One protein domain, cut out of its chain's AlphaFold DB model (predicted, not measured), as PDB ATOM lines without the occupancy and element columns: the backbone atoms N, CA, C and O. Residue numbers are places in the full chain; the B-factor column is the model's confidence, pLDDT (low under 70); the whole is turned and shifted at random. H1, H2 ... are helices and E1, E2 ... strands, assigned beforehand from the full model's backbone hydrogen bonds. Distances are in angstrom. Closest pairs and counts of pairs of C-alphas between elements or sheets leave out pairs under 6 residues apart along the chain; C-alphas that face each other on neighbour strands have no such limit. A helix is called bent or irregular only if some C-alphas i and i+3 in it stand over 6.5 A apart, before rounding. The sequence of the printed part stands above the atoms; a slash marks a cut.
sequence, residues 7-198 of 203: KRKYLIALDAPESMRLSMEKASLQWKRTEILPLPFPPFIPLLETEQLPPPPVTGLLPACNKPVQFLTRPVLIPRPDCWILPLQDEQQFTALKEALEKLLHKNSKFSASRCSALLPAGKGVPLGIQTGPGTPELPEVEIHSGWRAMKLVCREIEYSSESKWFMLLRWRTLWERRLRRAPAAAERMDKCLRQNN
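Overview. This is residues 7 to 198 of the 203 residues of an uncharacterized protein of Spirochaetales bacterium (UniProt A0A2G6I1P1). Two small four-stranded sheets meet where E3 comes close to E6, and each has one helix over it, H2 over the edge strand E3 of the first and H1 over E2 and E6 of the second. Long loops link the parts, and a tail, residues 187 to 198 with H3, sticks out from this slab-like body. The 192 printed residues include three named helices and eight named strands, in the order E1 H1 E2 E3 E4 E5 H2 E6 E7 E8 H3; the sheets run E3 E1 E7 E8 and E2 E6 E5 E4, both antiparallel. The class is mixed, helices and strands, with under half of the residues in named elements. The whole is compact, with a radius of gyration of the C-alphas of 18.0 A, and spans 70 by 46 by 23 A.

Along the chain. Find C-alpha 7 at (167.254, 205.534, 212.782); from there E1, residues 7 to 15, runs 23.3 A and bends by 53 degrees at residue 12. Next come H1, residues 18 to 33, 24.9 A, then E2, 36 to 38, and E3, 44 to 50, 16.7 A. E4, 76 to 78, and E5, 83 to 87, form a hairpin. H2, 91 to 106, 23.0 A, begins at C-alpha 91 (159.985, 178.046, 218.329) and has a kink of 33 degrees near residue 98. E6 is 125 to 131, 15.9 A; E7, 152 to 161, 28.3 A, and E8, 171 to 179, 24.4 A, form a hairpin. H3, 189 to 196, ends at C-alpha 196 (176.811, 150.589, 238.324).

Arrangement. Look first at E1 and E7, where N 9 and O 158 are 2.9 A apart. E3 follows on the other side of E1, with N 12 and O 48 at 2.8 A, and E8 beside E7, with N 153 and O 178 at 2.8 A. This sheet is strongly twisted. H2 is on it, slantwise at 33 degrees to E3 on the local plane; the closest C-alphas are those of Leu 47 and Lys 98, 6.2 A. The closest C-alphas of E3 and E6 are Ile 45 and Val 126, 4.8 A. In the second sheet, the neighbours E6 and E5 have N 128 and O 84 within hydrogen-bond range at 2.8 A, the neighbours E2 and E6 have N 37 and O 130 within that range at 2.8 A, and the neighbours E5 and E4 have N 76 and O 85 within it at 2.9 A. H1 is on one face of this sheet, making two layers, a helix over a sheet; its height is 8.7 A, it runs along E6 at 17 degrees on the local plane, and Ser 28 and Leu 128 have C-alphas 5.9 A apart. H1 is irregular, only just, with C-alphas 19 and 22 6.9 A apart; H2 is irregular, with C-alphas 93 and 96 7.7 A apart. O i to N i+4 pairs are within hydrogen-bond range throughout H3, in 8 of 12 in H1 and 9 of 12 in H2.

Size, cuts and confidence. Glu 163 and Asn 198 have the two C-alphas farthest apart, 70.3 A. Without residues 187 to 198 the body spans 47 by 44 by 23 A. The printed part has no cut; the links E3 to E4, H2 to E6 and E6 to E7 are long. The mean pLDDT of the printed part is 77.0, and 46 residues are under 70, among them 107 to 118 and 183 to 198.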
ATOM      1  N   LYS A   7     168.076 206.256 211.811       86.50
ATOM      2  CA  LYS A   7     167.254 205.534 212.782       86.50
ATOM      3  C   LYS A   7     168.132 204.577 213.563       86.50
ATOM      4  O   LYS A   7     169.078 204.003 213.022       86.50
ATOM      5  N   ARG A   8     167.783 204.388 214.831       88.25
ATOM      6  CA  ARG A   8     168.472 203.476 215.734       88.25
ATOM      7  C   ARG A   8     167.488 202.490 216.333       88.25
ATOM      8  O   ARG A   8     166.398 202.875 216.745       88.25
ATOM      9  N   LYS A   9     167.907 201.233 216.404       89.31
ATOM     10  CA  LYS A   9     167.231 200.191 217.169       89.31
ATOM     11  C   LYS A   9     168.228 199.389 217.974       89.31
ATOM     12  O   LYS A   9     169.403 199.300 217.625       89.31
ATOM     13  N   TYR A  10     167.729 198.776 219.028       89.81
ATOM     14  CA  TYR A  10     168.472 197.853 219.855       89.81
ATOM     15  C   TYR A  10     167.855 196.471 219.715       89.81
ATOM     16  O   TYR A  10     166.644 196.296 219.864       89.81
ATOM     17  N   LEU A  11     168.701 195.500 219.403       90.25
ATOM     18  CA  LEU A  11     168.320 194.115 219.199       90.25
ATOM     19  C   LEU A  11     168.912 193.267 220.317       90.25
ATOM     20  O   LEU A  11     170.134 193.192 220.461       90.25
ATOM     21  N   ILE A  12     168.043 192.603 221.070       91.50
ATOM     22  CA  ILE A  12     168.424 191.576 222.033       91.50
ATOM     23  C   ILE A  12     168.358 190.223 221.325       91.50
ATOM     24  O   ILE A  12     167.332 189.877 220.736       91.50
ATOM     25  N   ALA A  13     169.445 189.458 221.371       92.38
ATOM     26  CA  ALA A  13     169.588 188.207 220.633       92.38
ATOM     27  C   ALA A  13     170.408 187.159 221.400       92.38
ATOM     28  O   ALA A  13     171.129 187.486 222.342       92.38
ATOM     29  N   LEU A  14     170.308 185.899 220.974       90.75
ATOM     30  CA  LEU A  14     171.177 184.804 221.405       90.75
ATOM     31  C   LEU A  14     172.282 184.605 220.377       90.75
ATOM     32  O   LEU A  14     172.002 184.221 219.245       90.75
ATOM     33  N   ASP A  15     173.524 184.844 220.771       88.88
ATOM     34  CA  ASP A  15     174.667 184.635 219.892       88.88
ATOM     35  C   ASP A  15     174.977 183.155 219.697       88.88
ATOM     36  O   ASP A  15     174.933 182.355 220.642       88.88
ATOM     37  N   ALA A  16     175.347 182.826 218.460       81.69
ATOM     38  CA  ALA A  16     175.842 181.512 218.113       81.69
ATOM     39  C   ALA A  16     177.146 181.194 218.865       81.69
ATOM     40  O   ALA A  16     178.072 182.010 218.851       81.69
ATOM     41  N   PRO A  17     177.300 180.004 219.473       78.62
ATOM     42  CA  PRO A  17     178.610 179.467 219.778       78.62
ATOM     43  C   PRO A  17     179.458 179.353 218.513       78.62
ATOM     44  O   PRO A  17     178.981 179.066 217.412       78.62
ATOM     45  N   GLU A  18     180.756 179.513 218.726       76.50
ATOM     46  CA  GLU A  18     181.793 179.502 217.699       76.50
ATOM     47  C   GLU A  18     181.747 178.254 216.807       76.50
ATOM     48  O   GLU A  18     181.938 178.351 215.598       76.50
ATOM     49  N   SER A  19     181.365 177.104 217.374       70.12
ATOM     50  CA  SER A  19     181.242 175.831 216.658       70.12
ATOM     51  C   SER A  19     180.232 175.839 215.504       70.12
ATOM     52  O   SER A  19     180.355 175.017 214.606       70.12
ATOM     53  N   MET A  20     179.234 176.731 215.514       72.31
ATOM     54  CA  MET A  20     178.278 176.880 214.402       72.31
ATOM     55  C   MET A  20     178.548 178.097 213.526       72.31
ATOM     56  O   MET A  20     178.000 178.204 212.429       72.31
ATOM     57  N   ARG A  21     179.391 179.016 213.999       76.12
ATOM     58  CA  ARG A  21     179.638 180.284 213.323       76.12
ATOM     59  C   ARG A  21     180.212 180.065 211.924       76.12
ATOM     60  O   ARG A  21     179.698 180.640 210.974       76.12
ATOM     61  N   LEU A  22     181.193 179.171 211.793       74.88
ATOM     62  CA  LEU A  22     181.830 178.868 210.509       74.88
ATOM     63  C   LEU A  22     180.861 178.242 209.496       74.88
ATOM     64  O   LEU A  22     180.883 178.624 208.331       74.88
ATOM     65  N   SER A  23     180.006 177.303 209.914       75.00
ATOM     66  CA  SER A  23     179.030 176.670 209.012       75.00
ATOM     67  C   SER A  23     177.994 177.677 208.509       75.00
ATOM     68  O   SER A  23     177.686 177.705 207.321       75.00
ATOM     69  N   MET A  24     177.509 178.553 209.391       73.62
ATOM     70  CA  MET A  24     176.537 179.592 209.038       73.62
ATOM     71  C   MET A  24     177.157 180.697 208.172       73.62
ATOM     72  O   MET A  24     176.548 181.111 207.193       73.62
ATOM     73  N   GLU A  25     178.388 181.131 208.466       75.75
ATOM     74  CA  GLU A  25     179.116 182.088 207.621       75.75
ATOM     75  C   GLU A  25     179.389 181.509 206.223       75.75
ATOM     76  O   GLU A  25     179.201 182.205 205.223       75.75
ATOM     77  N   LYS A  26     179.763 180.224 206.127       76.56
ATOM     78  CA  LYS A  26     179.920 179.524 204.841       76.56
ATOM     79  C   LYS A  26     178.608 179.479 204.056       76.56
ATOM     80  O   LYS A  26     178.621 179.816 202.873       76.56
ATOM     81  N   ALA A  27     177.500 179.126 204.707       71.38
ATOM     82  CA  ALA A  27     176.181 179.094 204.080       71.38
ATOM     83  C   ALA A  27     175.789 180.486 203.544       71.38
ATOM     84  O   ALA A  27     175.508 180.641 202.356       71.38
ATOM     85  N   SER A  28     175.921 181.536 204.364       69.25
ATOM     86  CA  SER A  28     175.657 182.922 203.952       69.25
ATOM     87  C   SER A  28     176.549 183.405 202.796       69.25
ATOM     88  O   SER A  28     176.100 184.197 201.968       69.25
ATOM     89  N   LEU A  29     177.807 182.954 202.706       71.25
ATOM     90  CA  LEU A  29     178.706 183.307 201.598       71.25
ATOM     91  C   LEU A  29     178.338 182.609 200.285       71.25
ATOM     92  O   LEU A  29     178.438 183.238 199.231       71.25
ATOM     93  N   GLN A  30     177.899 181.349 200.336       70.62
ATOM     94  CA  GLN A  30     177.449 180.614 199.148       70.62
ATOM     95  C   GLN A  30     176.250 181.304 198.476       70.62
ATOM     96  O   GLN A  30     176.144 181.303 197.250       70.62
ATOM     97  N   TRP A  31     175.411 181.983 199.262       73.06
ATOM     98  CA  TRP A  31     174.181 182.634 198.795       73.06
ATOM     99  C   TRP A  31     174.360 184.060 198.274       73.06
ATOM    100  O   TRP A  31     173.442 184.620 197.678       73.06
ATOM    101  N   LYS A  32     175.561 184.646 198.385       63.91
ATOM    102  CA  LYS A  32     175.858 185.947 197.752       63.91
ATOM    103  C   LYS A  32     175.664 185.931 196.231       63.91
ATOM    104  O   LYS A  32     175.513 186.988 195.629       63.91
ATOM    105  N   ARG A  33     175.691 184.747 195.607       64.00
ATOM    106  CA  ARG A  33     175.466 184.564 194.164       64.00
ATOM    107  C   ARG A  33     173.983 184.492 193.780       64.00
ATOM    108  O   ARG A  33     173.685 184.463 192.594       64.00
ATOM    109  N   THR A  34     173.066 184.458 194.748       68.75
ATOM    110  CA  THR A  34     171.652 184.111 194.540       68.75
ATOM    111  C   THR A  34     170.721 185.165 195.134       68.75
ATOM    112  O   THR A  34     170.052 184.854 196.103       68.75
ATOM    113  N   GLU A  35     170.708 186.409 194.631       81.75
ATOM    114  CA  GLU A  35     169.799 187.523 195.033       81.75
ATOM    115  C   GLU A  35     169.555 187.724 196.552       81.75
ATOM    116  O   GLU A  35     168.650 188.454 196.966       81.75
ATOM    117  N   ILE A  36     170.370 187.105 197.400       84.12
ATOM    118  CA  ILE A  36     170.244 187.075 198.845       84.12
ATOM    119  C   ILE A  36     171.409 187.878 199.375       84.12
ATOM    120  O   ILE A  36     172.580 187.529 199.206       84.12
ATOM    121  N   LEU A  37     171.071 188.970 200.044       85.25
ATOM    122  CA  LEU A  37     172.047 189.766 200.747       85.25
ATOM    123  C   LEU A  37     172.289 189.124 202.119       85.25
ATOM    124  O   LEU A  37     171.355 189.062 202.924       85.25
ATOM    125  N   PRO A  38     173.504 188.647 202.427       82.69
ATOM    126  CA  PRO A  38     173.794 188.127 203.752       82.69
ATOM    127  C   PRO A  38     173.685 189.246 204.782       82.69
ATOM    128  O   PRO A  38     173.978 190.412 204.503       82.69
ATOM    129  N   LEU A  39     173.291 188.883 205.997       80.50
ATOM    130  CA  LEU A  39     173.248 189.853 207.075       80.50
ATOM    131  C   LEU A  39     174.668 190.260 207.492       80.50
ATOM    132  O   LEU A  39     175.564 189.422 207.551       80.50
ATOM    133  N   PRO A  40     174.884 191.535 207.839       76.75
ATOM    134  CA  PRO A  40     176.200 192.055 208.219       76.75
ATOM    135  C   PRO A  40     176.587 191.729 209.673       76.75
ATOM    136  O   PRO A  40     177.517 192.328 210.217       76.75
ATOM    137  N   PHE A  41     175.857 190.825 210.326       79.25
ATOM    138  CA  PHE A  41     176.064 190.446 211.716       79.25
ATOM    139  C   PHE A  41     176.561 189.001 211.815       79.25
ATOM    140  O   PHE A  41     176.214 188.183 210.962       79.25
ATOM    141  N   PRO A  42     177.289 188.645 212.890       81.06
ATOM    142  CA  PRO A  42     177.516 187.246 213.231       81.06
ATOM    143  C   PRO A  42     176.183 186.495 213.391       81.06
ATOM    144  O   PRO A  42     175.183 187.126 213.725       81.06
ATOM    145  N   PRO A  43     176.148 185.165 213.228       85.50
ATOM    146  CA  PRO A  43     174.921 184.395 213.402       85.50
ATOM    147  C   PRO A  43     174.352 184.507 214.825       85.50
ATOM    148  O   PRO A  43     175.073 184.369 215.817       85.50
ATOM    149  N   PHE A  44     173.044 184.741 214.930       89.69
ATOM    150  CA  PHE A  44     172.324 184.855 216.200       89.69
ATOM    151  C   PHE A  44     170.841 184.507 216.033       89.69
ATOM    152  O   PHE A  44     170.319 184.528 214.923       89.69
ATOM    153  N   ILE A  45     170.133 184.264 217.138       90.75
ATOM    154  CA  ILE A  45     168.665 184.179 217.172       90.75
ATOM    155  C   ILE A  45     168.121 185.488 217.759       90.75
ATOM    156  O   ILE A  45     168.333 185.743 218.947       90.75
ATOM    157  N   PRO A  46     167.444 186.345 216.973       91.50
ATOM    158  CA  PRO A  46     166.853 187.571 217.495       91.50
ATOM    159  C   PRO A  46     165.748 187.211 218.484       91.50
ATOM    160  O   PRO A  46     164.970 186.307 218.216       91.50
ATOM    161  N   LEU A  47     165.662 187.893 219.621       90.25
ATOM    162  CA  LEU A  47     164.620 187.646 220.620       90.25
ATOM    163  C   LEU A  47     163.657 188.817 220.742       90.25
ATOM    164  O   LEU A  47     162.453 188.588 220.823       90.25
ATOM    165  N   LEU A  48     164.187 190.041 220.770       88.56
ATOM    166  CA  LEU A  48     163.409 191.250 221.009       88.56
ATOM    167  C   LEU A  48     164.071 192.462 220.353       88.56
ATOM    168  O   LEU A  48     165.293 192.604 220.397       88.56
ATOM    169  N   GLU A  49     163.261 193.355 219.794       87.50
ATOM    170  CA  GLU A  49     163.690 194.640 219.242       87.50
ATOM    171  C   GLU A  49     163.061 195.787 220.038       87.50
ATOM    172  O   GLU A  49     161.913 195.701 220.469       87.50
ATOM    173  N   THR A  50     163.805 196.876 220.223       85.88
ATOM    174  CA  THR A  50     163.323 198.083 220.907       85.88
ATOM    175  C   THR A  50     163.990 199.334 220.340       85.88
ATOM    176  O   THR A  50     165.114 199.292 219.841       85.88
ATOM    177  N   GLU A  51     163.307 200.473 220.414       85.50
ATOM    178  CA  GLU A  51     163.853 201.782 220.024       85.50
ATOM    179  C   GLU A  51     164.631 202.456 221.164       85.50
ATOM    180  O   GLU A  51     165.380 203.404 220.945       85.50
ATOM    181  N   GLN A  52     164.484 201.950 222.388       83.75
ATOM    182  CA  GLN A  52     165.123 202.483 223.589       83.75
ATOM    183  C   GLN A  52     166.218 201.538 224.080       83.75
ATOM    184  O   GLN A  52     166.030 200.324 224.061       83.75
ATOM    185  N   LEU A  53     167.338 202.098 224.545       87.88
ATOM    186  CA  LEU A  53     168.506 201.342 225.001       87.88
ATOM    187  C   LEU A  53     168.121 200.412 226.166       87.88
ATOM    188  O   LEU A  53     167.804 200.913 227.248       87.88
ATOM    189  N   PRO A  54     168.156 199.078 225.989       85.62
ATOM    190  CA  PRO A  54     167.797 198.170 227.063       85.62
ATOM    191  C   PRO A  54     168.953 198.046 228.071       85.62
ATOM    192  O   PRO A  54     170.112 197.874 227.663       85.62
ATOM    193  N   PRO A  55     168.673 198.085 229.387       85.12
ATOM    194  CA  PRO A  55     169.693 197.817 230.392       85.12
ATOM    195  C   PRO A  55     170.143 196.347 230.324       85.12
ATOM    196  O   PRO A  55     169.359 195.476 229.931       85.12
ATOM    197  N   PRO A  56     171.388 196.032 230.722       86.12
ATOM    198  CA  PRO A  56     171.841 194.652 230.779       86.12
ATOM    199  C   PRO A  56     171.032 193.872 231.830       86.12
ATOM    200  O   PRO A  56     170.929 194.319 232.974       86.12
ATOM    201  N   PRO A  57     170.491 192.690 231.493       82.62
ATOM    202  CA  PRO A  57     169.750 191.885 232.453       82.62
ATOM    203  C   PRO A  57     170.669 191.340 233.551       82.62
ATOM    204  O   PRO A  57     171.852 191.048 233.328       82.62
ATOM    205  N   VAL A  58     170.105 191.166 234.746       76.44
ATOM    206  CA  VAL A  58     170.792 190.545 235.883       76.44
ATOM    207  C   VAL A  58     170.828 189.032 235.667       76.44
ATOM    208  O   VAL A  58     169.785 188.396 235.535       76.44
ATOM    209  N   THR A  59     172.025 188.441 235.653       65.81
ATOM    210  CA  THR A  59     172.266 187.031 235.283       65.81
ATOM    211  C   THR A  59     171.437 186.015 236.087       65.81
ATOM    212  O   THR A  59     171.141 184.937 235.583       65.81
ATOM    213  N   GLY A  60     171.033 186.347 237.319       63.72
ATOM    214  CA  GLY A  60     170.209 185.483 238.178       63.72
ATOM    215  C   GLY A  60     168.698 185.527 237.915       63.72
ATOM    216  O   GLY A  60     167.981 184.701 238.466       63.72
ATOM    217  N   LEU A  61     168.216 186.467 237.094       63.34
ATOM    218  CA  LEU A  61     166.787 186.681 236.825       63.34
ATOM    219  C   LEU A  61     166.348 186.187 235.441       63.34
ATOM    220  O   LEU A  61     165.178 186.312 235.084       63.34
ATOM    221  N   LEU A  62     167.276 185.644 234.653       69.62
ATOM    222  CA  LEU A  62     166.959 185.077 233.349       69.62
ATOM    223  C   LEU A  62     166.584 183.596 233.496       69.62
ATOM    224  O   LEU A  62     167.264 182.871 234.231       69.62
ATOM    225  N   PRO A  63     165.532 183.125 232.802       65.06
ATOM    226  CA  PRO A  63     165.146 181.723 232.845       65.06
ATOM    227  C   PRO A  63     166.283 180.826 232.348       65.06
ATOM    228  O   PRO A  63     167.048 181.179 231.448       65.06
ATOM    229  N   ALA A  64     166.400 179.646 232.957       67.25
ATOM    230  CA  ALA A  64     167.405 178.670 232.571       67.25
ATOM    231  C   ALA A  64     167.047 178.033 231.221       67.25
ATOM    232  O   ALA A  64     165.926 177.568 231.011       67.25
ATOM    233  N   CYS A  65     168.021 177.965 230.319       69.75
ATOM    234  CA  CYS A  65     167.881 177.222 229.078       69.75
ATOM    235  C   CYS A  65     168.204 175.748 229.327       69.75
ATOM    236  O   CYS A  65     169.366 175.348 229.327       69.75
ATOM    237  N   ASN A  66     167.174 174.941 229.568       72.19
ATOM    238  CA  ASN A  66     167.338 173.549 230.001       72.19
ATOM    239  C   ASN A  66     167.447 172.543 228.846       72.19
ATOM    240  O   ASN A  66     167.711 171.366 229.083       72.19
ATOM    241  N   LYS A  67     167.247 172.991 227.605       80.38
ATOM    242  CA  LYS A  67     167.336 172.164 226.401       80.38
ATOM    243  C   LYS A  67     168.366 172.756 225.438       80.38
ATOM    244  O   LYS A  67     168.498 173.981 225.384       80.38
ATOM    245  N   PRO A  68     169.123 171.917 224.711       84.75
ATOM    246  CA  PRO A  68     169.937 172.403 223.611       84.75
ATOM    247  C   PRO A  68     169.039 172.992 222.522       84.75
ATOM    248  O   PRO A  68     167.985 172.434 222.224       84.75
ATOM    249  N   VAL A  69     169.485 174.078 221.898       86.62
ATOM    250  CA  VAL A  69     168.791 174.645 220.740       86.62
ATOM    251  C   VAL A  69     169.013 173.732 219.546       86.62
ATOM    252  O   VAL A  69     170.159 173.451 219.184       86.62
ATOM    253  N   GLN A  70     167.919 173.277 218.951       88.50
ATOM    254  CA  GLN A  70     167.917 172.473 217.736       88.50
ATOM    255  C   GLN A  70     167.282 173.262 216.596       88.50
ATOM    256  O   GLN A  70     166.411 174.109 216.815       88.50
ATOM    257  N   PHE A  71     167.735 172.969 215.385       88.56
ATOM    258  CA  PHE A  71     167.345 173.656 214.167       88.56
ATOM    259  C   PHE A  71     166.893 172.632 213.132       88.56
ATOM    260  O   PHE A  71     167.384 171.502 213.119       88.56
ATOM    261  N   LEU A  72     165.989 173.046 212.253       89.75
ATOM    262  CA  LEU A  72     165.753 172.337 211.003       89.75
ATOM    263  C   LEU A  72     166.955 172.558 210.074       89.75
ATOM    264  O   LEU A  72     167.614 173.592 210.150       89.75
ATOM    265  N   THR A  73     167.244 171.598 209.199       84.75
ATOM    266  CA  THR A  73     168.383 171.681 208.264       84.75
ATOM    267  C   THR A  73     168.080 172.548 207.046       84.75
ATOM    268  O   THR A  73     168.991 173.128 206.457       84.75
ATOM    269  N   ARG A  74     166.799 172.666 206.675       88.44
ATOM    270  CA  ARG A  74     166.356 173.404 205.492       88.44
ATOM    271  C   ARG A  74     166.027 174.864 205.828       88.44
ATOM    272  O   ARG A  74     165.142 175.100 206.657       88.44
ATOM    273  N   PRO A  75     166.677 175.846 205.174       89.44
ATOM    274  CA  PRO A  75     166.306 177.249 205.306       89.44
ATOM    275  C   PRO A  75     164.883 177.535 204.806       89.44
ATOM    276  O   PRO A  75     164.413 176.924 203.845       89.44
ATOM    277  N   VAL A  76     164.211 178.502 205.433       91.00
ATOM    278  CA  VAL A  76     162.847 178.930 205.082       91.00
ATOM    279  C   VAL A  76     162.800 180.446 204.925       91.00
ATOM    280  O   VAL A  76     163.418 181.178 205.699       91.00
ATOM    281  N   LEU A  77     162.048 180.923 203.934       90.62
ATOM    282  CA  LEU A  77     161.780 182.343 203.739       90.62
ATOM    283  C   LEU A  77     160.627 182.795 204.641       90.62
ATOM    284  O   LEU A  77     159.513 182.280 204.546       90.62
ATOM    285  N   ILE A  78     160.875 183.793 205.488       88.12
ATOM    286  CA  ILE A  78     159.825 184.488 206.233       88.12
ATOM    287  C   ILE A  78     159.355 185.697 205.414       88.12
ATOM    288  O   ILE A  78     160.141 186.636 205.232       88.12
ATOM    289  N   PRO A  79     158.087 185.717 204.951       79.88
ATOM    290  CA  PRO A  79     157.551 186.847 204.203       79.88
ATOM    291  C   PRO A  79     157.488 188.070 205.117       79.88
ATOM    292  O   PRO A  79     156.978 187.967 206.233       79.88
ATOM    293  N   ARG A  80     157.998 189.217 204.643       77.56
ATOM    294  CA  ARG A  80     158.133 190.465 205.427       77.56
ATOM    295  C   ARG A  80     158.897 190.241 206.752       77.56
ATOM    296  O   ARG A  80     158.281 189.959 207.780       77.56
ATOM    297  N   PRO A  81     160.235 190.368 206.772       75.31
ATOM    298  CA  PRO A  81     161.042 191.265 205.937       75.31
ATOM    299  C   PRO A  81     161.742 190.577 204.752       75.31
ATOM    300  O   PRO A  81     162.803 191.029 204.332       75.31
ATOM    301  N   ASP A  82     161.167 189.486 204.240       87.44
ATOM    302  CA  ASP A  82     161.738 188.654 203.170       87.44
ATOM    303  C   ASP A  82     163.100 188.088 203.589       87.44
ATOM    304  O   ASP A  82     164.106 188.154 202.887       87.44
ATOM    305  N   CYS A  83     163.128 187.561 204.815       88.38
ATOM    306  CA  CYS A  83     164.333 187.067 205.459       88.38
ATOM    307  C   CYS A  83     164.376 185.544 205.417       88.38
ATOM    308  O   CYS A  83     163.466 184.873 205.906       88.38
ATOM    309  N   TRP A  84     165.466 185.011 204.878       89.38
ATOM    310  CA  TRP A  84     165.792 183.600 204.975       89.38
ATOM    311  C   TRP A  84     166.301 183.288 206.375       89.38
ATOM    312  O   TRP A  84     167.193 183.970 206.887       89.38
ATOM    313  N   ILE A  85     165.744 182.250 206.987       89.75
ATOM    314  CA  ILE A  85     166.141 181.782 208.311       89.75
ATOM    315  C   ILE A  85     166.489 180.305 208.286       89.75
ATOM    316  O   ILE A  85     165.906 179.536 207.528       89.75
ATOM    317  N   LEU A  86     167.385 179.908 209.182       90.50
ATOM    318  CA  LEU A  86     167.527 178.525 209.607       90.50
ATOM    319  C   LEU A  86     166.555 178.303 210.775       90.50
ATOM    320  O   LEU A  86     166.799 178.862 211.854       90.50
ATOM    321  N   PRO A  87     165.431 177.591 210.576       92.00
ATOM    322  CA  PRO A  87     164.356 177.546 211.559       92.00
ATOM    323  C   PRO A  87     164.766 176.784 212.811       92.00
ATOM    324  O   PRO A  87     165.530 175.821 212.744       92.00
ATOM    325  N   LEU A  88     164.204 177.165 213.953       91.31
ATOM    326  CA  LEU A  88     164.263 176.341 215.157       91.31
ATOM    327  C   LEU A  88     163.371 175.108 214.998       91.31
ATOM    328  O   LEU A  88     162.307 175.177 214.393       91.31
ATOM    329  N   GLN A  89     163.778 173.993 215.601       90.69
ATOM    330  CA  GLN A  89     162.911 172.818 215.723       90.69
ATOM    331  C   GLN A  89     161.747 173.072 216.700       90.69
ATOM    332  O   GLN A  89     160.661 172.529 216.527       90.69
ATOM    333  N   ASP A  90     161.978 173.910 217.713       89.38
ATOM    334  CA  ASP A  90     160.985 174.345 218.698       89.38
ATOM    335  C   ASP A  90     161.051 175.875 218.841       89.38
ATOM    336  O   ASP A  90     161.965 176.420 219.471       89.38
ATOM    337  N   GLU A  91     160.096 176.583 218.233       84.19
ATOM    338  CA  GLU A  91     159.985 178.046 218.329       84.19
ATOM    339  C   GLU A  91     159.539 178.517 219.729       84.19
ATOM    340  O   GLU A  91     159.805 179.659 220.119       84.19
ATOM    341  N   GLN A  92     158.890 177.649 220.516       85.94
ATOM    342  CA  GLN A  92     158.357 177.989 221.837       85.94
ATOM    343  C   GLN A  92     159.406 177.892 222.949       85.94
ATOM    344  O   GLN A  92     159.194 178.415 224.046       85.94
ATOM    345  N   GLN A  93     160.571 177.298 222.677       85.25
ATOM    346  CA  GLN A  93     161.623 177.103 223.682       85.25
ATOM    347  C   GLN A  93     162.100 178.411 224.348       85.25
ATOM    348  O   GLN A  93     162.633 178.383 225.458       85.25
ATOM    349  N   PHE A  94     161.913 179.563 223.688       86.06
ATOM    350  CA  PHE A  94     162.327 180.878 224.188       86.06
ATOM    351  C   PHE A  94     161.177 181.760 224.675       86.06
ATOM    352  O   PHE A  94     161.434 182.906 225.040       86.06
ATOM    353  N   THR A  95     159.937 181.268 224.720       85.94
ATOM    354  CA  THR A  95     158.769 182.066 225.133       85.94
ATOM    355  C   THR A  95     158.966 182.681 226.519       85.94
ATOM    356  O   THR A  95     158.921 183.900 226.660       85.94
ATOM    357  N   ALA A  96     159.336 181.874 227.519       83.44
ATOM    358  CA  ALA A  96     159.577 182.369 228.878       83.44
ATOM    359  C   ALA A  96     160.722 183.401 228.952       83.44
ATOM    360  O   ALA A  96     160.673 184.337 229.749       83.44
ATOM    361  N   LEU A  97     161.761 183.248 228.120       85.50
ATOM    362  CA  LEU A  97     162.868 184.205 228.048       85.50
ATOM    363  C   LEU A  97     162.418 185.526 227.424       85.50
ATOM    364  O   LEU A  97     162.731 186.581 227.968       85.50
ATOM    365  N   LYS A  98     161.666 185.474 226.321       85.69
ATOM    366  CA  LYS A  98     161.095 186.657 225.668       85.69
ATOM    367  C   LYS A  98     160.188 187.423 226.629       85.69
ATOM    368  O   LYS A  98     160.420 188.606 226.845       85.69
ATOM    369  N   GLU A  99     159.265 186.737 227.300       84.56
ATOM    370  CA  GLU A  99     158.370 187.352 228.288       84.56
ATOM    371  C   GLU A  99     159.133 187.996 229.455       84.56
ATOM    372  O   GLU A  99     158.779 189.080 229.919       84.56
ATOM    373  N   ALA A 100     160.192 187.348 229.952       83.56
ATOM    374  CA  ALA A 100     161.028 187.913 231.008       83.56
ATOM    375  C   ALA A 100     161.760 189.182 230.537       83.56
ATOM    376  O   ALA A 100     161.816 190.168 231.274       83.56
ATOM    377  N   LEU A 101     162.287 189.180 229.308       84.31
ATOM    378  CA  LEU A 101     162.941 190.344 228.707       84.31
ATOM    379  C   LEU A 101     161.948 191.489 228.474       84.31
ATOM    380  O   LEU A 101     162.248 192.627 228.821       84.31
ATOM    381  N   GLU A 102     160.752 191.197 227.970       83.12
ATOM    382  CA  GLU A 102     159.682 192.184 227.785       83.12
ATOM    383  C   GLU A 102     159.265 192.813 229.117       83.12
ATOM    384  O   GLU A 102     159.206 194.038 229.234       83.12
ATOM    385  N   LYS A 103     159.061 192.001 230.164       81.00
ATOM    386  CA  LYS A 103     158.766 192.495 231.519       81.00
ATOM    387  C   LYS A 103     159.868 193.417 232.043       81.00
ATOM    388  O   LYS A 103     159.553 194.435 232.659       81.00
ATOM    389  N   LEU A 104     161.141 193.100 231.792       77.69
ATOM    390  CA  LEU A 104     162.269 193.961 232.171       77.69
ATOM    391  C   LEU A 104     162.244 195.312 231.447       77.69
ATOM    392  O   LEU A 104     162.578 196.326 232.061       77.69
ATOM    393  N   LEU A 105     161.826 195.353 230.179       77.12
ATOM    394  CA  LEU A 105     161.674 196.618 229.454       77.12
ATOM    395  C   LEU A 105     160.468 197.414 229.968       77.12
ATOM    396  O   LEU A 105     160.593 198.601 230.254       77.12
ATOM    397  N   HIS A 106     159.318 196.770 230.169       73.12
ATOM    398  CA  HIS A 106     158.094 197.446 230.607       73.12
ATOM    399  C   HIS A 106     158.148 197.966 232.047       73.12
ATOM    400  O   HIS A 106     157.615 199.041 232.326       73.12
ATOM    401  N   LYS A 107     158.817 197.254 232.966       64.94
ATOM    402  CA  LYS A 107     158.931 197.660 234.379       64.94
ATOM    403  C   LYS A 107     159.679 198.989 234.563       64.94
ATOM    404  O   LYS A 107     159.491 199.647 235.577       64.94
ATOM    405  N   ASN A 108     160.455 199.414 233.563       56.50
ATOM    406  CA  ASN A 108     161.145 200.708 233.540       56.50
ATOM    407  C   ASN A 108     160.313 201.843 232.897       56.50
ATOM    408  O   ASN A 108     160.870 202.859 232.490       56.50
ATOM    409  N   SER A 109     158.994 201.647 232.756       47.28
ATOM    410  CA  SER A 109     157.919 202.644 232.567       47.28
ATOM    411  C   SER A 109     158.245 203.968 231.845       47.28
ATOM    412  O   SER A 109     157.842 205.039 232.283       47.28
ATOM    413  N   LYS A 110     158.858 203.886 230.658       48.59
ATOM    414  CA  LYS A 110     158.542 204.701 229.453       48.59
ATOM    415  C   LYS A 110     158.663 203.880 228.157       48.59
ATOM    416  O   LYS A 110     158.752 204.430 227.060       48.59
ATOM    417  N   PHE A 111     158.681 202.553 228.271       47.25
ATOM    418  CA  PHE A 111     158.876 201.641 227.150       47.25
ATOM    419  C   PHE A 111     157.520 201.251 226.558       47.25
ATOM    420  O   PHE A 111     156.844 200.346 227.049       47.25
ATOM    421  N   SER A 112     157.133 201.921 225.473       43.50
ATOM    422  CA  SER A 112     156.249 201.296 224.493       43.50
ATOM    423  C   SER A 112     157.105 200.272 223.757       43.50
ATOM    424  O   SER A 112     157.862 200.628 222.854       43.50
ATOM    425  N   ALA A 113     157.078 199.012 224.200       45.56
ATOM    426  CA  ALA A 113     157.566 197.920 223.371       45.56
ATOM    427  C   ALA A 113     156.610 197.848 222.178       45.56
ATOM    428  O   ALA A 113     155.569 197.190 222.227       45.56
ATOM    429  N   SER A 114     156.892 198.634 221.137       42.91
ATOM    430  CA  SER A 114     156.164 198.509 219.889       42.91
ATOM    431  C   SER A 114     156.360 197.070 219.434       42.91
ATOM    432  O   SER A 114     157.484 196.570 219.361       42.91
ATOM    433  N   ARG A 115     155.242 196.368 219.215       45.47
ATOM    434  CA  ARG A 115     155.246 195.037 218.610       45.47
ATOM    435  C   ARG A 115     156.116 195.126 217.360       45.47
ATOM    436  O   ARG A 115     155.760 195.842 216.430       45.47
ATOM    437  N   CYS A 116     157.279 194.479 217.447       45.38
ATOM    438  CA  CYS A 116     158.385 194.436 216.497       45.38
ATOM    439  C   CYS A 116     158.088 195.103 215.149       45.38
ATOM    440  O   CYS A 116     157.391 194.545 214.302       45.38
ATOM    441  N   SER A 117     158.716 196.246 214.893       52.03
ATOM    442  CA  SER A 117     158.955 196.702 213.524       52.03
ATOM    443  C   SER A 117     160.043 195.808 212.920       52.03
ATOM    444  O   SER A 117     161.182 196.239 212.789       52.03
ATOM    445  N   ALA A 118     159.694 194.543 212.663       66.44
ATOM    446  CA  ALA A 118     160.616 193.416 212.578       66.44
ATOM    447  C   ALA A 118     161.710 193.648 211.535       66.44
ATOM    448  O   ALA A 118     161.512 193.396 210.344       66.44
ATOM    449  N   LEU A 119     162.876 194.121 211.992       76.94
ATOM    450  CA  LEU A 119     164.087 194.020 211.189       76.94
ATOM    451  C   LEU A 119     164.333 192.531 210.943       76.94
ATOM    452  O   LEU A 119     164.611 192.122 209.824       76.94
ATOM    453  N   LEU A 120     164.158 191.704 211.976       85.12
ATOM    454  CA  LEU A 120     164.395 190.274 211.900       85.12
ATOM    455  C   LEU A 120     163.274 189.452 212.559       85.12
ATOM    456  O   LEU A 120     162.615 189.908 213.495       85.12
ATOM    457  N   PRO A 121     163.048 188.210 212.098       86.12
ATOM    458  CA  PRO A 121     162.012 187.332 212.641       86.12
ATOM    459  C   PRO A 121     162.374 186.809 214.043       86.12
ATOM    460  O   PRO A 121     163.093 185.821 214.202       86.12
ATOM    461  N   ALA A 122     161.845 187.470 215.075       87.81
ATOM    462  CA  ALA A 122     162.163 187.200 216.476       87.81
ATOM    463  C   ALA A 122     161.816 185.766 216.933       87.81
ATOM    464  O   ALA A 122     160.658 185.364 217.045       87.81
ATOM    465  N   GLY A 123     162.848 185.010 217.295       87.31
ATOM    466  CA  GLY A 123     162.826 183.670 217.873       87.31
ATOM    467  C   GLY A 123     162.249 182.599 216.965       87.31
ATOM    468  O   GLY A 123     161.769 181.601 217.481       87.31
ATOM    469  N   LYS A 124     162.288 182.813 215.647       90.00
ATOM    470  CA  LYS A 124     161.935 181.786 214.659       90.00
ATOM    471  C   LYS A 124     163.135 180.949 214.219       90.00
ATOM    472  O   LYS A 124     162.980 179.823 213.767       90.00
ATOM    473  N   GLY A 125     164.341 181.498 214.324       90.44
ATOM    474  CA  GLY A 125     165.526 180.887 213.737       90.44
ATOM    475  C   GLY A 125     166.727 181.806 213.757       90.44
ATOM    476  O   GLY A 125     166.668 182.906 214.310       90.44
ATOM    477  N   VAL A 126     167.804 181.343 213.133       90.19
ATOM    478  CA  VAL A 126     168.968 182.175 212.821       90.19
ATOM    479  C   VAL A 126     168.730 182.838 211.471       90.19
ATOM    480  O   VAL A 126     168.610 182.128 210.474       90.19
ATOM    481  N   PRO A 127     168.655 184.174 211.401       89.69
ATOM    482  CA  PRO A 127     168.614 184.885 210.140       89.69
ATOM    483  C   PRO A 127     169.894 184.675 209.338       89.69
ATOM    484  O   PRO A 127     171.003 184.827 209.848       89.69
ATOM    485  N   LEU A 128     169.718 184.337 208.070       86.06
ATOM    486  CA  LEU A 128     170.783 183.940 207.159       86.06
ATOM    487  C   LEU A 128     171.066 184.997 206.087       86.06
ATOM    488  O   LEU A 128     172.214 185.190 205.678       86.06
ATOM    489  N   GLY A 129     170.018 185.693 205.651       86.88
ATOM    490  CA  GLY A 129     170.083 186.722 204.622       86.88
ATOM    491  C   GLY A 129     168.710 187.303 204.298       86.88
ATOM    492  O   GLY A 129     167.688 186.833 204.800       86.88
ATOM    493  N   ILE A 130     168.699 188.339 203.465       87.38
ATOM    494  CA  ILE A 130     167.501 189.025 202.980       87.38
ATOM    495  C   ILE A 130     167.369 188.801 201.478       87.38
ATOM    496  O   ILE A 130     168.310 189.063 200.729       87.38
ATOM    497  N   GLN A 131     166.200 188.345 201.043       88.12
ATOM    498  CA  GLN A 131     165.835 188.229 199.638       88.12
ATOM    499  C   GLN A 131     165.693 189.635 199.034       88.12
ATOM    500  O   GLN A 131     164.961 190.481 199.552       88.12
ATOM    501  N   THR A 132     166.419 189.911 197.948       84.69
ATOM    502  CA  THR A 132     166.422 191.237 197.298       84.69
ATOM    503  C   THR A 132     165.752 191.266 195.929       84.69
ATOM    504  O   THR A 132     165.332 192.344 195.510       84.69
ATOM    505  N   GLY A 133     165.601 190.110 195.278       79.56
ATOM    506  CA  GLY A 133     164.938 189.964 193.982       79.56
ATOM    507  C   GLY A 133     163.764 188.973 194.005       79.56
ATOM    508  O   GLY A 133     163.505 188.348 195.036       79.56
ATOM    509  N   PRO A 134     163.015 188.858 192.895       69.69
ATOM    510  CA  PRO A 134     161.747 188.126 192.823       69.69
ATOM    511  C   PRO A 134     161.871 186.587 192.828       69.69
ATOM    512  O   PRO A 134     160.855 185.904 192.714       69.69
ATOM    513  N   GLY A 135     163.071 186.016 192.973       69.56
ATOM    514  CA  GLY A 135     163.272 184.565 193.034       69.56
ATOM    515  C   GLY A 135     163.067 183.932 194.418       69.56
ATOM    516  O   GLY A 135     163.221 184.569 195.457       69.56
ATOM    517  N   THR A 136     162.786 182.628 194.433       69.56
ATOM    518  CA  THR A 136     162.975 181.754 195.607       69.56
ATOM    519  C   THR A 136     164.092 180.768 195.277       69.56
ATOM    520  O   THR A 136     163.818 179.691 194.753       69.56
ATOM    521  N   PRO A 137     165.367 181.150 195.478       73.94
ATOM    522  CA  PRO A 137     166.478 180.266 195.154       73.94
ATOM    523  C   PRO A 137     166.392 178.982 195.982       73.94
ATOM    524  O   PRO A 137     166.036 179.006 197.162       73.94
ATOM    525  N   GLU A 138     166.747 177.856 195.370       73.75
ATOM    526  CA  GLU A 138     166.943 176.619 196.114       73.75
ATOM    527  C   GLU A 138     168.214 176.746 196.951       73.75
ATOM    528  O   GLU A 138     169.322 176.872 196.423       73.75
ATOM    529  N   LEU A 139     168.045 176.764 198.272       76.25
ATOM    530  CA  LEU A 139     169.159 176.847 199.205       76.25
ATOM    531  C   LEU A 139     169.574 175.442 199.658       76.25
ATOM    532  O   LEU A 139     168.698 174.651 200.021       76.25
ATOM    533  N   PRO A 140     170.884 175.129 199.671       77.44
ATOM    534  CA  PRO A 140     171.392 173.886 200.227       77.44
ATOM    535  C   PRO A 140     171.013 173.742 201.701       77.44
ATOM    536  O   PRO A 140     170.842 174.727 202.428       77.44
ATOM    537  N   GLU A 141     170.929 172.491 202.145       83.62
ATOM    538  CA  GLU A 141     170.788 172.180 203.560       83.62
ATOM    539  C   GLU A 141     172.008 172.662 204.349       83.62
ATOM    540  O   GLU A 141     173.148 172.625 203.880       83.62
ATOM    541  N   VAL A 142     171.758 173.116 205.574       79.81
ATOM    542  CA  VAL A 142     172.812 173.503 206.507       79.81
ATOM    543  C   VAL A 142     173.111 172.308 207.402       79.81
ATOM    544  O   VAL A 142     172.255 171.858 208.163       79.81
ATOM    545  N   GLU A 143     174.342 171.807 207.337       75.25
ATOM    546  CA  GLU A 143     174.799 170.729 208.211       75.25
ATOM    547  C   GLU A 143     175.002 171.237 209.646       75.25
ATOM    548  O   GLU A 143     175.798 172.146 209.912       75.25
ATOM    549  N   ILE A 144     174.276 170.636 210.593       71.69
ATOM    550  CA  ILE A 144     174.307 171.008 212.012       71.69
ATOM    551  C   ILE A 144     174.622 169.765 212.837       71.69
ATOM    552  O   ILE A 144     173.749 168.969 213.169       71.69
ATOM    553  N   HIS A 145     175.893 169.598 213.199       66.31
ATOM    554  CA  HIS A 145     176.358 168.383 213.878       66.31
ATOM    555  C   HIS A 145     176.035 168.336 215.384       66.31
ATOM    556  O   HIS A 145     176.208 167.300 216.020       66.31
ATOM    557  N   SER A 146     175.592 169.443 215.996       69.38
ATOM    558  CA  SER A 146     175.220 169.469 217.420       69.38
ATOM    559  C   SER A 146     174.314 170.651 217.777       69.38
ATOM    560  O   SER A 146     174.411 171.717 217.176       69.38
ATOM    561  N   GLY A 147     173.445 170.484 218.780       72.81
ATOM    562  CA  GLY A 147     172.587 171.569 219.275       72.81
ATOM    563  C   GLY A 147     173.341 172.608 220.122       72.81
ATOM    564  O   GLY A 147     174.282 172.259 220.844       72.81
ATOM    565  N   TRP A 148     172.919 173.883 220.100       80.12
ATOM    566  CA  TRP A 148     173.544 174.916 220.942       80.12
ATOM    567  C   TRP A 148     173.252 174.682 222.415       80.12
ATOM    568  O   TRP A 148     172.110 174.735 222.859       80.12
ATOM    569  N   ARG A 149     174.311 174.481 223.201       76.19
ATOM    570  CA  ARG A 149     174.207 174.283 224.656       76.19
ATOM    571  C   ARG A 149     174.658 175.490 225.462       76.19
ATOM    572  O   ARG A 149     174.150 175.704 226.557       76.19
ATOM    573  N   ALA A 150     175.635 176.238 224.961       76.88
ATOM    574  CA  ALA A 150     176.135 177.448 225.597       76.88
ATOM    575  C   ALA A 150     175.610 178.647 224.814       76.88
ATOM    576  O   ALA A 150     175.916 178.786 223.633       76.88
ATOM    577  N   MET A 151     174.816 179.483 225.472       79.25
ATOM    578  CA  MET A 151     174.214 180.656 224.854       79.25
ATOM    579  C   MET A 151     174.703 181.920 225.541       79.25
ATOM    580  O   MET A 151     174.826 181.984 226.769       79.25
ATOM    581  N   LYS A 152     174.967 182.938 224.729       87.75
ATOM    582  CA  LYS A 152     175.211 184.297 225.191       87.75
ATOM    583  C   LYS A 152     174.038 185.156 224.764       87.75
ATOM    584  O   LYS A 152     173.722 185.222 223.584       87.75
ATOM    585  N   LEU A 153     173.413 185.816 225.725       90.38
ATOM    586  CA  LEU A 153     172.478 186.887 225.448       90.38
ATOM    587  C   LEU A 153     173.277 188.159 225.164       90.38
ATOM    588  O   LEU A 153     174.133 188.543 225.960       90.38
ATOM    589  N   VAL A 154     172.994 188.812 224.049       92.12
ATOM    590  CA  VAL A 154     173.665 190.045 223.637       92.12
ATOM    591  C   VAL A 154     172.649 191.127 223.333       92.12
ATOM    592  O   VAL A 154     171.534 190.834 222.906       92.12
ATOM    593  N   CYS A 155     173.056 192.380 223.506       92.81
ATOM    594  CA  CYS A 155     172.358 193.521 222.933       92.81
ATOM    595  C   CYS A 155     173.244 194.214 221.914       92.81
ATOM    596  O   CYS A 155     174.371 194.611 222.221       92.81
ATOM    597  N   ARG A 156     172.703 194.402 220.712       91.88
ATOM    598  CA  ARG A 156     173.333 195.148 219.629       91.88
ATOM    599  C   ARG A 156     172.593 196.452 219.395       91.88
ATOM    600  O   ARG A 156     171.372 196.464 219.328       91.88
ATOM    601  N   GLU A 157     173.339 197.533 219.240       92.06
ATOM    602  CA  GLU A 157     172.836 198.770 218.650       92.06
ATOM    603  C   GLU A 157     172.978 198.666 217.131       92.06
ATOM    604  O   GLU A 157     174.046 198.308 216.631       92.06
ATOM    605  N   ILE A 158     171.901 198.968 216.414       89.69
ATOM    606  CA  ILE A 158     171.806 198.926 214.959       89.69
ATOM    607  C   ILE A 158     171.409 200.320 214.489       89.69
ATOM    608  O   ILE A 158     170.358 200.832 214.880       89.69
ATOM    609  N   GLU A 159     172.230 200.925 213.635       89.00
ATOM    610  CA  GLU A 159     171.938 202.217 213.024       89.00
ATOM    611  C   GLU A 159     171.859 202.101 211.503       89.00
ATOM    612  O   GLU A 159     172.726 201.513 210.846       89.00
ATOM    613  N   TYR A 160     170.799 202.673 210.944       85.75
ATOM    614  CA  TYR A 160     170.486 202.600 209.524       85.75
ATOM    615  C   TYR A 160     169.861 203.908 209.034       85.75
ATOM    616  O   TYR A 160     169.313 204.691 209.812       85.75
ATOM    617  N   SER A 161     169.953 204.162 207.729       84.19
ATOM    618  CA  SER A 161     169.283 205.308 207.108       84.19
ATOM    619  C   SER A 161     167.782 205.050 207.014       84.19
ATOM    620  O   SER A 161     167.376 203.975 206.579       84.19
ATOM    621  N   SER A 162     166.936 206.025 207.357       80.06
ATOM    622  CA  SER A 162     165.490 205.907 207.135       80.06
ATOM    623  C   SER A 162     165.094 205.918 205.660       80.06
ATOM    624  O   SER A 162     163.967 205.566 205.338       80.06
ATOM    625  N   GLU A 163     165.998 206.366 204.792       80.19
ATOM    626  CA  GLU A 163     165.802 206.482 203.341       80.19
ATOM    627  C   GLU A 163     166.229 205.212 202.595       80.19
ATOM    628  O   GLU A 163     166.028 205.090 201.391       80.19
ATOM    629  N   SER A 164     166.836 204.254 203.294       74.94
ATOM    630  CA  SER A 164     167.283 202.986 202.724       74.94
ATOM    631  C   SER A 164     166.608 201.823 203.435       74.94
ATOM    632  O   SER A 164     166.120 201.943 204.562       74.94
ATOM    633  N   LYS A 165     166.595 200.658 202.782       75.88
ATOM    634  CA  LYS A 165     166.180 199.426 203.454       75.88
ATOM    635  C   LYS A 165     167.098 199.201 204.657       75.88
ATOM    636  O   LYS A 165     168.311 199.360 204.551       75.88
ATOM    637  N   TRP A 166     166.516 198.837 205.796       73.94
ATOM    638  CA  TRP A 166     167.226 198.793 207.077       73.94
ATOM    639  C   TRP A 166     168.465 197.888 207.056       73.94
ATOM    640  O   TRP A 166     169.411 198.148 207.782       73.94
ATOM    641  N   PHE A 167     168.478 196.851 206.218       73.00
ATOM    642  CA  PHE A 167     169.589 195.907 206.095       73.00
ATOM    643  C   PHE A 167     170.815 196.484 205.371       73.00
ATOM    644  O   PHE A 167     171.894 195.902 205.447       73.00
ATOM    645  N   MET A 168     170.688 197.646 204.721       72.50
ATOM    646  CA  MET A 168     171.804 198.434 204.178       72.50
ATOM    647  C   MET A 168     172.463 199.255 205.298       72.50
ATOM    648  O   MET A 168     172.537 200.482 205.230       72.50
ATOM    649  N   LEU A 169     172.848 198.571 206.381       63.94
ATOM    650  CA  LEU A 169     173.288 199.175 207.639       63.94
ATOM    651  C   LEU A 169     174.377 200.225 207.456       63.94
ATOM    652  O   LEU A 169     175.301 200.055 206.665       63.94
ATOM    653  N   LEU A 170     174.308 201.261 208.292       63.50
ATOM    654  CA  LEU A 170     175.380 202.244 208.407       63.50
ATOM    655  C   LEU A 170     176.424 201.782 209.427       63.50
ATOM    656  O   LEU A 170     177.621 201.881 209.173       63.50
ATOM    657  N   ARG A 171     175.974 201.268 210.582       83.81
ATOM    658  CA  ARG A 171     176.845 200.729 211.637       83.81
ATOM    659  C   ARG A 171     176.090 199.822 212.601       83.81
ATOM    660  O   ARG A 171     174.881 199.959 212.791       83.81
ATOM    661  N   TRP A 172     176.828 198.945 213.274       88.44
ATOM    662  CA  TRP A 172     176.337 198.225 214.443       88.44
ATOM    663  C   TRP A 172     177.444 198.024 215.477       88.44
ATOM    664  O   TRP A 172     178.626 198.040 215.140       88.44
ATOM    665  N   ARG A 173     177.064 197.836 216.744       91.00
ATOM    666  CA  ARG A 173     177.994 197.461 217.822       91.00
ATOM    667  C   ARG A 173     177.307 196.649 218.910       91.00
ATOM    668  O   ARG A 173     176.116 196.824 219.160       91.00
ATOM    669  N   THR A 174     178.069 195.801 219.591       92.06
ATOM    670  CA  THR A 174     177.610 195.118 220.806       92.06
ATOM    671  C   THR A 174     177.720 196.070 221.994       92.06
ATOM    672  O   THR A 174     178.777 196.646 222.230       92.06
ATOM    673  N   LEU A 175     176.629 196.239 222.737       93.06
ATOM    674  CA  LEU A 175     176.566 197.100 223.920       93.06
ATOM    675  C   LEU A 175     176.850 196.322 225.203       93.06
ATOM    676  O   LEU A 175     177.551 196.804 226.087       93.06
ATOM    677  N   TRP A 176     176.305 195.111 225.304       92.44
ATOM    678  CA  TRP A 176     176.554 194.211 226.420       92.44
ATOM    679  C   TRP A 176     176.379 192.752 226.003       92.44
ATOM    680  O   TRP A 176     175.628 192.436 225.078       92.44
ATOM    681  N   GLU A 177     177.055 191.860 226.730       91.31
ATOM    682  CA  GLU A 177     176.885 190.408 226.652       91.31
ATOM    683  C   GLU A 177     176.674 189.799 228.047       91.31
ATOM    684  O   GLU A 177     177.214 190.273 229.054       91.31
ATOM    685  N   ARG A 178     175.862 188.742 228.121       87.19
ATOM    686  CA  ARG A 178     175.582 187.967 229.335       87.19
ATOM    687  C   ARG A 178     175.537 186.486 228.997       87.19
ATOM    688  O   ARG A 178     174.802 186.057 228.114       87.19
ATOM    689  N   ARG A 179     176.317 185.680 229.715       83.62
ATOM    690  CA  ARG A 179     176.275 184.221 229.567       83.62
ATOM    691  C   ARG A 179     174.997 183.688 230.210       83.62
ATOM    692  O   ARG A 179     174.730 183.987 231.372       83.62
ATOM    693  N   LEU A 180     174.237 182.893 229.465       78.81
ATOM    694  CA  LEU A 180     173.127 182.122 230.016       78.81
ATOM    695  C   LEU A 180     173.654 180.815 230.611       78.81
ATOM    696  O   LEU A 180     174.735 180.335 230.248       78.81
ATOM    697  N   ARG A 181     172.891 180.224 231.536       72.88
ATOM    698  CA  ARG A 181     173.220 178.895 232.062       72.88
ATOM    699  C   ARG A 181     173.221 177.888 230.914       72.88
ATOM    700  O   ARG A 181     172.298 177.862 230.103       72.88
ATOM    701  N   ARG A 182     174.281 177.081 230.853       72.69
ATOM    702  CA  ARG A 182     174.458 176.054 229.826       72.69
ATOM    703  C   ARG A 182     173.375 174.987 229.978       72.69
ATOM    704  O   ARG A 182     173.167 174.500 231.089       72.69
ATOM    705  N   ALA A 183     172.765 174.583 228.868       69.06
ATOM    706  CA  ALA A 183     171.863 173.442 228.866       69.06
ATOM    707  C   ALA A 183     172.614 172.180 229.327       69.06
ATOM    708  O   ALA A 183     173.757 171.956 228.893       69.06
ATOM    709  N   PRO A 184     172.009 171.357 230.201       67.81
ATOM    710  CA  PRO A 184     172.618 170.115 230.635       67.81
ATOM    711  C   PRO A 184     172.908 169.225 229.425       67.81
ATOM    712  O   PRO A 184     172.157 169.175 228.451       67.81
ATOM    713  N   ALA A 185     174.015 168.490 229.493       63.62
ATOM    714  CA  ALA A 185     174.235 167.371 228.595       63.62
ATOM    715  C   ALA A 185     173.263 166.252 228.997       63.62
ATOM    716  O   ALA A 185     173.561 165.483 229.907       63.62
ATOM    717  N   ALA A 186     172.063 166.207 228.422       56.00
ATOM    718  CA  ALA A 186     171.119 165.143 228.754       56.00
ATOM    719  C   ALA A 186     171.672 163.765 228.312       56.00
ATOM    720  O   ALA A 186     172.116 163.621 227.176       56.00
ATOM    721  N   ALA A 187     171.603 162.797 229.240       44.06
ATOM    722  CA  ALA A 187     171.687 161.333 229.084       44.06
ATOM    723  C   ALA A 187     173.035 160.569 229.017       44.06
ATOM    724  O   ALA A 187     173.010 159.394 228.688       44.06
ATOM    725  N   GLU A 188     174.183 161.098 229.459       46.50
ATOM    726  CA  GLU A 188     175.340 160.208 229.775       46.50
ATOM    727  C   GLU A 188     175.465 159.852 231.267       46.50
ATOM    728  O   GLU A 188     176.235 158.971 231.650       46.50
ATOM    729  N   ARG A 189     174.698 160.514 232.146       43.16
ATOM    730  CA  ARG A 189     174.751 160.256 233.598       43.16
ATOM    731  C   ARG A 189     173.758 159.206 234.099       43.16
ATOM    732  O   ARG A 189     174.090 158.514 235.054       43.16
ATOM    733  N   MET A 190     172.597 159.029 233.464       40.41
ATOM    734  CA  MET A 190     171.658 157.970 233.877       40.41
ATOM    735  C   MET A 190     172.148 156.572 233.489       40.41
ATOM    736  O   MET A 190     171.982 155.642 234.271       40.41
ATOM    737  N   ASP A 191     172.855 156.443 232.364       39.94
ATOM    738  CA  ASP A 191     173.448 155.167 231.953       39.94
ATOM    739  C   ASP A 191     174.638 154.762 232.839       39.94
ATOM    740  O   ASP A 191     174.869 153.579 233.070       39.94
ATOM    741  N   LYS A 192     175.360 155.727 233.429       43.53
ATOM    742  CA  LYS A 192     176.406 155.427 234.422       43.53
ATOM    743  C   LYS A 192     175.843 154.979 235.773       43.53
ATOM    744  O   LYS A 192     176.430 154.088 236.375       43.53
ATOM    745  N   CYS A 193     174.707 155.520 236.224       43.22
ATOM    746  CA  CYS A 193     174.064 155.049 237.459       43.22
ATOM    747  C   CYS A 193     173.360 153.692 237.278       43.22
ATOM    748  O   CYS A 193     173.419 152.860 238.178       43.22
ATOM    749  N   LEU A 194     172.753 153.423 236.116       44.34
ATOM    750  CA  LEU A 194     172.110 152.130 235.842       44.34
ATOM    751  C   LEU A 194     173.128 151.007 235.576       44.34
ATOM    752  O   LEU A 194     172.914 149.878 236.008       44.34
ATOM    753  N   ARG A 195     174.282 151.303 234.958       45.28
ATOM    754  CA  ARG A 195     175.357 150.309 234.758       45.28
ATOM    755  C   ARG A 195     176.173 150.007 236.019       45.28
ATOM    756  O   ARG A 195     176.823 148.969 236.067       45.28
ATOM    757  N   GLN A 196     176.146 150.866 237.041       48.28
ATOM    758  CA  GLN A 196     176.811 150.589 238.324       48.28
ATOM    759  C   GLN A 196     175.983 149.700 239.268       48.28
ATOM    760  O   GLN A 196     176.571 149.072 240.146       48.28
ATOM    761  N   ASN A 197     174.669 149.576 239.045       45.56
ATOM    762  CA  ASN A 197     173.776 148.739 239.860       45.56
ATOM    763  C   ASN A 197     173.549 147.319 239.306       45.56
ATOM    764  O   ASN A 197     172.953 146.500 239.994       45.56
ATOM    765  N   ASN A 198     174.069 146.999 238.116       45.00
ATOM    766  CA  ASN A 198     174.023 145.652 237.532       45.00
ATOM    767  C   ASN A 198     175.395 144.958 237.589       45.00
ATOM    768  O   ASN A 198     175.901 144.468 236.580       45.00
TER     769      ASN A 198